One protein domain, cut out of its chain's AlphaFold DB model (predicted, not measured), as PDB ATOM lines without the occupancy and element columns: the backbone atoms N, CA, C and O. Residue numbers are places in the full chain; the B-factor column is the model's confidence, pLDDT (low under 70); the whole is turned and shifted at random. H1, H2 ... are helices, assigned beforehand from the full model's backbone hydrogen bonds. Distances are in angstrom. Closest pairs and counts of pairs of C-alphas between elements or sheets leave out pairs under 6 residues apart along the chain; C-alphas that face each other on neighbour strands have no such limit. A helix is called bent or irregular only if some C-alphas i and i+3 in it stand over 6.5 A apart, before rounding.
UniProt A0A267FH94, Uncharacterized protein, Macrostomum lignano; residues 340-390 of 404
ATOM      1  N   GLU A 340      25.607  11.641   1.112       50.56
ATOM      2  CA  GLU A 340      25.382  11.258  -0.290       50.56
ATOM      3  C   GLU A 340      25.037  12.461  -1.176       50.56
ATOM      4  O   GLU A 340      25.572  12.595  -2.271       50.56
ATOM      5  N   GLN A 341      24.237  13.405  -0.677       52.16
ATOM      6  CA  GLN A 341      23.858  14.607  -1.421       52.16
ATOM      7  C   GLN A 341      25.033  15.588  -1.573       52.16
ATOM      8  O   GLN A 341      25.108  16.276  -2.585       52.16
ATOM      9  N   ARG A 342      26.003  15.607  -0.642       51.84
ATOM     10  CA  ARG A 342      27.235  16.419  -0.778       51.84
ATOM     11  C   ARG A 342      28.224  15.834  -1.789       51.84
ATOM     12  O   ARG A 342      28.874  16.599  -2.500       51.84
ATOM     13  N   ILE A 343      28.323  14.504  -1.877       52.81
ATOM     14  CA  ILE A 343      29.090  13.817  -2.934       52.81
ATOM     15  C   ILE A 343      28.425  14.084  -4.293       52.81
ATOM     16  O   ILE A 343      29.082  14.474  -5.253       52.81
ATOM     17  N   GLN A 344      27.095  14.021  -4.348       51.88
ATOM     18  CA  GLN A 344      26.331  14.299  -5.561       51.88
ATOM     19  C   GLN A 344      26.393  15.777  -5.996       51.88
ATOM     20  O   GLN A 344      26.385  16.070  -7.190       51.88
ATOM     21  N   GLU A 345      26.534  16.717  -5.054       50.31
ATOM     22  CA  GLU A 345      26.808  18.130  -5.349       50.31
ATOM     23  C   GLU A 345      28.243  18.386  -5.829       50.31
ATOM     24  O   GLU A 345      28.441  19.280  -6.650       50.31
ATOM     25  N   SER A 346      29.234  17.612  -5.375       49.91
ATOM     26  CA  SER A 346      30.619  17.705  -5.874       49.91
ATOM     27  C   SER A 346      30.798  17.026  -7.241       49.91
ATOM     28  O   SER A 346      31.649  17.443  -8.023       49.91
ATOM     29  N   CYS A 347      29.896  16.113  -7.613       51.47
ATOM     30  CA  CYS A 347      29.727  15.615  -8.983       51.47
ATOM     31  C   CYS A 347      29.099  16.638  -9.962       51.47
ATOM     32  O   CYS A 347      28.921  16.309 -11.136       51.47
ATOM     33  N   LYS A 348      28.798  17.887  -9.549       48.62
ATOM     34  CA  LYS A 348      28.274  18.943 -10.451       48.62
ATOM     35  C   LYS A 348      29.193  19.288 -11.632       48.62
ATOM     36  O   LYS A 348      28.712  19.875 -12.595       48.62
ATOM     37  N   TYR A 349      30.470  18.899 -11.589       51.25
ATOM     38  CA  TYR A 349      31.420  19.065 -12.697       51.25
ATOM     39  C   TYR A 349      31.552  17.827 -13.607       51.25
ATOM     40  O   TYR A 349      32.448  17.769 -14.442       51.25
ATOM     41  N   GLY A 350      30.637  16.855 -13.499       51.12
ATOM     42  CA  GLY A 350      30.445  15.812 -14.514       51.12
ATOM     43  C   GLY A 350      31.271  14.531 -14.359       51.12
ATOM     44  O   GLY A 350      31.168  13.660 -15.217       51.12
ATOM     45  N   ALA A 351      32.041  14.361 -13.283       56.97
ATOM     46  CA  ALA A 351      32.714  13.093 -12.994       56.97
ATOM     47  C   ALA A 351      31.898  12.284 -11.971       56.97
ATOM     48  O   ALA A 351      31.856  12.627 -10.788       56.97
ATOM     49  N   SER A 352      31.217  11.230 -12.432       72.19
ATOM     50  CA  SER A 352      30.617  10.234 -11.533       72.19
ATOM     51  C   SER A 352      31.713   9.406 -10.853       72.19
ATOM     52  O   SER A 352      32.835   9.319 -11.361       72.19
ATOM     53  N   GLU A 353      31.401   8.767  -9.724       69.50
ATOM     54  CA  GLU A 353      32.344   7.882  -9.029       69.50
ATOM     55  C   GLU A 353      32.866   6.775  -9.963       69.50
ATOM     56  O   GLU A 353      34.066   6.517 -10.013       69.50
ATOM     57  N   GLU A 354      32.008   6.212 -10.816       74.44
ATOM     58  CA  GLU A 354      32.400   5.202 -11.807       74.44
ATOM     59  C   GLU A 354      33.342   5.763 -12.879       74.44
ATOM     60  O   GLU A 354      34.185   5.038 -13.411       74.44
ATOM     61  N   THR A 355      33.211   7.051 -13.204       76.75
ATOM     62  CA  THR A 355      34.088   7.735 -14.161       76.75
ATOM     63  C   THR A 355      35.482   7.911 -13.571       76.75
ATOM     64  O   THR A 355      36.469   7.634 -14.248       76.75
ATOM     65  N   LEU A 356      35.570   8.291 -12.293       75.25
ATOM     66  CA  LEU A 356      36.837   8.409 -11.568       75.25
ATOM     67  C   LEU A 356      37.503   7.047 -11.360       75.25
ATOM     68  O   LEU A 356      38.705   6.918 -11.567       75.25
ATOM     69  N   ILE A 357      36.726   6.013 -11.030       83.69
ATOM     70  CA  ILE A 357      37.228   4.641 -10.910       83.69
ATOM     71  C   ILE A 357      37.776   4.143 -12.254       83.69
ATOM     72  O   ILE A 357      38.881   3.603 -12.307       83.69
ATOM     73  N   ARG A 358      37.049   4.349 -13.362       80.69
ATOM     74  CA  ARG A 358      37.548   3.993 -14.703       80.69
ATOM     75  C   ARG A 358      38.793   4.779 -15.082       80.69
ATOM     76  O   ARG A 358      39.695   4.205 -15.681       80.69
ATOM     77  N   TRP A 359      38.841   6.062 -14.739       85.44
ATOM     78  CA  TRP A 359      40.000   6.905 -14.996       85.44
ATOM     79  C   TRP A 359      41.231   6.410 -14.226       85.44
ATOM     80  O   TRP A 359      42.259   6.165 -14.845       85.44
ATOM     81  N   LEU A 360      41.115   6.132 -12.924       83.81
ATOM     82  CA  LEU A 360      42.208   5.567 -12.120       83.81
ATOM     83  C   LEU A 360      42.666   4.202 -12.651       83.81
ATOM     84  O   LEU A 360      43.859   3.967 -12.814       83.81
ATOM     85  N   ASN A 361      41.723   3.325 -13.001       86.38
ATOM     86  CA  ASN A 361      42.042   2.015 -13.570       86.38
ATOM     87  C   ASN A 361      42.681   2.090 -14.965       86.38
ATOM     88  O   ASN A 361      43.343   1.136 -15.373       86.38
ATOM     89  N   SER A 362      42.523   3.200 -15.695       84.88
ATOM     90  CA  SER A 362      43.129   3.371 -17.023       84.88
ATOM     91  C   SER A 362      44.656   3.499 -16.990       84.88
ATOM     92  O   SER A 362      45.302   3.187 -17.986       84.88
ATOM     93  N   PHE A 363      45.238   3.865 -15.842       80.69
ATOM     94  CA  PHE A 363      46.691   3.908 -15.636       80.69
ATOM     95  C   PHE A 363      47.301   2.539 -15.303       80.69
ATOM     96  O   PHE A 363      48.516   2.422 -15.190       80.69
ATOM     97  N   GLY A 364      46.476   1.498 -15.158       80.69
ATOM     98  CA  GLY A 364      46.928   0.135 -14.883       80.69
ATOM     99  C   GLY A 364      47.600  -0.060 -13.516       80.69
ATOM    100  O   GLY A 364      48.675  -0.661 -13.481       80.69
ATOM    101  N   PRO A 365      47.004   0.403 -12.396       81.19
ATOM    102  CA  PRO A 365      47.537   0.112 -11.070       81.19
ATOM    103  C   PRO A 365      47.580  -1.402 -10.819       81.19
ATOM    104  O   PRO A 365      46.783  -2.178 -11.353       81.19
ATOM    105  N   SER A 366      48.490  -1.831  -9.951       78.19
ATOM    106  CA  SER A 366      48.714  -3.243  -9.617       78.19
ATOM    107  C   SER A 366      47.509  -3.917  -8.945       78.19
ATOM    108  O   SER A 366      47.420  -5.145  -8.883       78.19
ATOM    109  N   SER A 367      46.577  -3.128  -8.411       82.44
ATOM    110  CA  SER A 367      45.294  -3.578  -7.878       82.44
ATOM    111  C   SER A 367      44.192  -2.666  -8.424       82.44
ATOM    112  O   SER A 367      44.277  -1.453  -8.227       82.44
ATOM    113  N   PRO A 368      43.177  -3.211  -9.118       81.44
ATOM    114  CA  PRO A 368      42.131  -2.393  -9.710       81.44
ATOM    115  C   PRO A 368      41.272  -1.754  -8.618       81.44
ATOM    116  O   PRO A 368      40.849  -2.415  -7.671       81.44
ATOM    117  N   VAL A 369      40.994  -0.466  -8.782       84.81
ATOM    118  CA  VAL A 369      40.105   0.312  -7.924       84.81
ATOM    119  C   VAL A 369      38.671  -0.127  -8.178       84.81
ATOM    120  O   VAL A 369      38.205  -0.119  -9.319       84.81
ATOM    121  N   VAL A 370      37.960  -0.487  -7.117       83.00
ATOM    122  CA  VAL A 370      36.537  -0.846  -7.147       83.00
ATOM    123  C   VAL A 370      35.723   0.133  -6.303       83.00
ATOM    124  O   VAL A 370      34.587   0.440  -6.657       83.00
ATOM    125  N   SER A 371      36.300   0.680  -5.230       81.88
ATOM    126  CA  SER A 371      35.703   1.759  -4.446       81.88
ATOM    127  C   SER A 371      36.748   2.789  -4.035       81.88
ATOM    128  O   SER A 371      37.736   2.475  -3.371       81.88
ATOM    129  N   LEU A 372      36.479   4.061  -4.348       77.38
ATOM    130  CA  LEU A 372      37.356   5.171  -3.957       77.38
ATOM    131  C   LEU A 372      37.504   5.273  -2.433       77.38
ATOM    132  O   LEU A 372      38.532   5.721  -1.932       77.38
ATOM    133  N   ARG A 373      36.476   4.850  -1.688       72.50
ATOM    134  CA  ARG A 373      36.430   4.968  -0.230       72.50
ATOM    135  C   ARG A 373      37.337   3.975   0.486       72.50
ATOM    136  O   ARG A 373      37.777   4.290   1.582       72.50
ATOM    137  N   THR A 374      37.556   2.788  -0.064       77.69
ATOM    138  CA  THR A 374      38.350   1.738   0.595       77.69
ATOM    139  C   THR A 374      39.730   1.612  -0.020       77.69
ATOM    140  O   THR A 374      40.717   1.479   0.700       77.69
ATOM    141  N   ASP A 375      39.810   1.711  -1.344       76.25
ATOM    142  CA  ASP A 375      40.993   1.277  -2.085       76.25
ATOM    143  C   ASP A 375      42.053   2.383  -2.169       76.25
ATOM    144  O   ASP A 375      43.225   2.107  -2.412       76.25
ATOM    145  N   LEU A 376      41.663   3.636  -1.903       80.31
ATOM    146  CA  LEU A 376      42.575   4.783  -1.837       80.31
ATOM    147  C   LEU A 376      43.102   5.065  -0.424       80.31
ATOM    148  O   LEU A 376      44.020   5.866  -0.271       80.31
ATOM    149  N   CYS A 377      42.560   4.421   0.617       75.62
ATOM    150  CA  CYS A 377      42.900   4.741   2.010       75.62
ATOM    151  C   CYS A 377      44.370   4.502   2.362       75.62
ATOM    152  O   CYS A 377      44.914   5.208   3.204       75.62
ATOM    153  N   ASN A 378      45.009   3.513   1.739       73.75
ATOM    154  CA  ASN A 378      46.423   3.216   1.969       73.75
ATOM    155  C   ASN A 378      47.362   4.029   1.056       73.75
ATOM    156  O   ASN A 378      48.568   3.806   1.088       73.75
ATOM    157  N   GLY A 379      46.821   4.924   0.215       76.69
ATOM    158  CA  GLY A 379      47.574   5.812  -0.676       76.69
ATOM    159  C   GLY A 379      48.314   5.127  -1.831       76.69
ATOM    160  O   GLY A 379      48.836   5.813  -2.704       76.69
ATOM    161  N   ARG A 380      48.341   3.790  -1.889       81.12
ATOM    162  CA  ARG A 380      49.178   3.029  -2.827       81.12
ATOM    163  C   ARG A 380      48.790   3.253  -4.286       81.12
ATOM    164  O   ARG A 380      49.645   3.547  -5.110       81.12
ATOM    165  N   VAL A 381      47.497   3.160  -4.587       82.81
ATOM    166  CA  VAL A 381      46.966   3.399  -5.938       82.81
ATOM    167  C   VAL A 381      47.252   4.830  -6.397       82.81
ATOM    168  O   VAL A 381      47.568   5.045  -7.560       82.81
ATOM    169  N   LEU A 382      47.168   5.812  -5.494       84.69
ATOM    170  CA  LEU A 382      47.422   7.215  -5.833       84.69
ATOM    171  C   LEU A 382      48.885   7.441  -6.227       84.69
ATOM    172  O   LEU A 382      49.137   8.176  -7.173       84.69
ATOM    173  N   LEU A 383      49.824   6.779  -5.544       82.06
ATOM    174  CA  LEU A 383      51.250   6.832  -5.877       82.06
ATOM    175  C   LEU A 383      51.549   6.145  -7.218       82.06
ATOM    176  O   LEU A 383      52.243   6.718  -8.047       82.06
ATOM    177  N   GLU A 384      50.963   4.972  -7.475       81.69
ATOM    178  CA  GLU A 384      51.135   4.265  -8.758       81.69
ATOM    179  C   GLU A 384      50.582   5.081  -9.941       81.69
ATOM    180  O   GLU A 384      51.206   5.162 -10.999       81.69
ATOM    181  N   VAL A 385      49.430   5.735  -9.760       82.75
ATOM    182  CA  VAL A 385      48.853   6.637 -10.769       82.75
ATOM    183  C   VAL A 385      49.708   7.897 -10.942       82.75
ATOM    184  O   VAL A 385      49.878   8.365 -12.065       82.75
ATOM    185  N   TRP A 386      50.269   8.441  -9.860       82.00
ATOM    186  CA  TRP A 386      51.151   9.608  -9.910       82.00
ATOM    187  C   TRP A 386      52.417   9.334 -10.731       82.00
ATOM    188  O   TRP A 386      52.726  10.106 -11.640       82.00
ATOM    189  N   ASP A 387      53.079   8.203 -10.482       80.50
ATOM    190  CA  ASP A 387      54.260   7.767 -11.239       80.50
ATOM    191  C   ASP A 387      53.933   7.527 -12.722       80.50
ATOM    192  O   ASP A 387      54.740   7.823 -13.604       80.50
ATOM    193  N   ALA A 388      52.727   7.031 -13.023       79.44
ATOM    194  CA  ALA A 388      52.268   6.844 -14.397       79.44
ATOM    195  C   ALA A 388      51.953   8.170 -15.117       79.44
ATOM    196  O   ALA A 388      52.140   8.269 -16.332       79.44
ATOM    197  N   MET A 389      51.472   9.193 -14.400       76.12
ATOM    198  CA  MET A 389      51.200  10.520 -14.971       76.12
ATOM    199  C   MET A 389      52.470  11.346 -15.185       76.12
ATOM    200  O   MET A 389      52.527  12.142 -16.122       76.12
ATOM    201  N   ILE A 390      53.465  11.182 -14.313       71.44
ATOM    202  CA  ILE A 390      54.721  11.934 -14.337       71.44
ATOM    203  C   ILE A 390      55.878  10.927 -14.357       71.44
ATOM    204  O   ILE A 390      56.523  10.705 -13.332       71.44
TER     205      ILE A 390
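AT A GLANCE: This is residues 340 to 390 of the 404 residues of an uncharacterized protein of Macrostomum lignano (UniProt A0A267FH94). H2 forms a crossbar between H1 at one end and H4 at the other, which point nearly the same way; after H2 the chain folds back to short H3, near H2. Residues 345 to 350 stick out, of which 345 to 349 belong to H1. The 51 printed residues hold four named helices, H1 to H4 in order, and no named strand: all helix, only just compact, close to loose, radius of gyration of the C-alphas 11.6 A, spans 31 by 20 by 15 A.

HOW THE PARTS SIT: H1, residues 340 to 349, is irregular, with C-alphas 346 and 349 7.0 A apart. It is only just apart from H2, residues 353 to 362, at 8.2 A. H3, residues 372 to 375, is close to H2 but not clearly touching; their closest C-alphas, Ile 357 and Leu 372, are 7.0 A apart. H4, residues 380 to 389, is close to H2 but not clearly touching, at a steep tilt of 62 degrees; their closest C-alphas, Leu 360 and Val 385, are 6.9 A apart. Every O i to N i+4 pair is within hydrogen-bond range in H2 and H4, 4 of 6 in H1; H3 is too short for one.

IN THESE COORDINATES: H1 begins at C-alpha 340 (25.382, 11.258, -0.290) and measures 15.9 A, H2 14.2 A; H4, 14.4 A, ends at C-alpha 389 (51.200, 10.520, -14.971).

THE WHOLE: The C-alphas farthest apart, Gln 341 and Ile 390, are 33.6 A apart. The printed part has no cut and no long link; pLDDT is under 70 at residues 340 to 351 and 353.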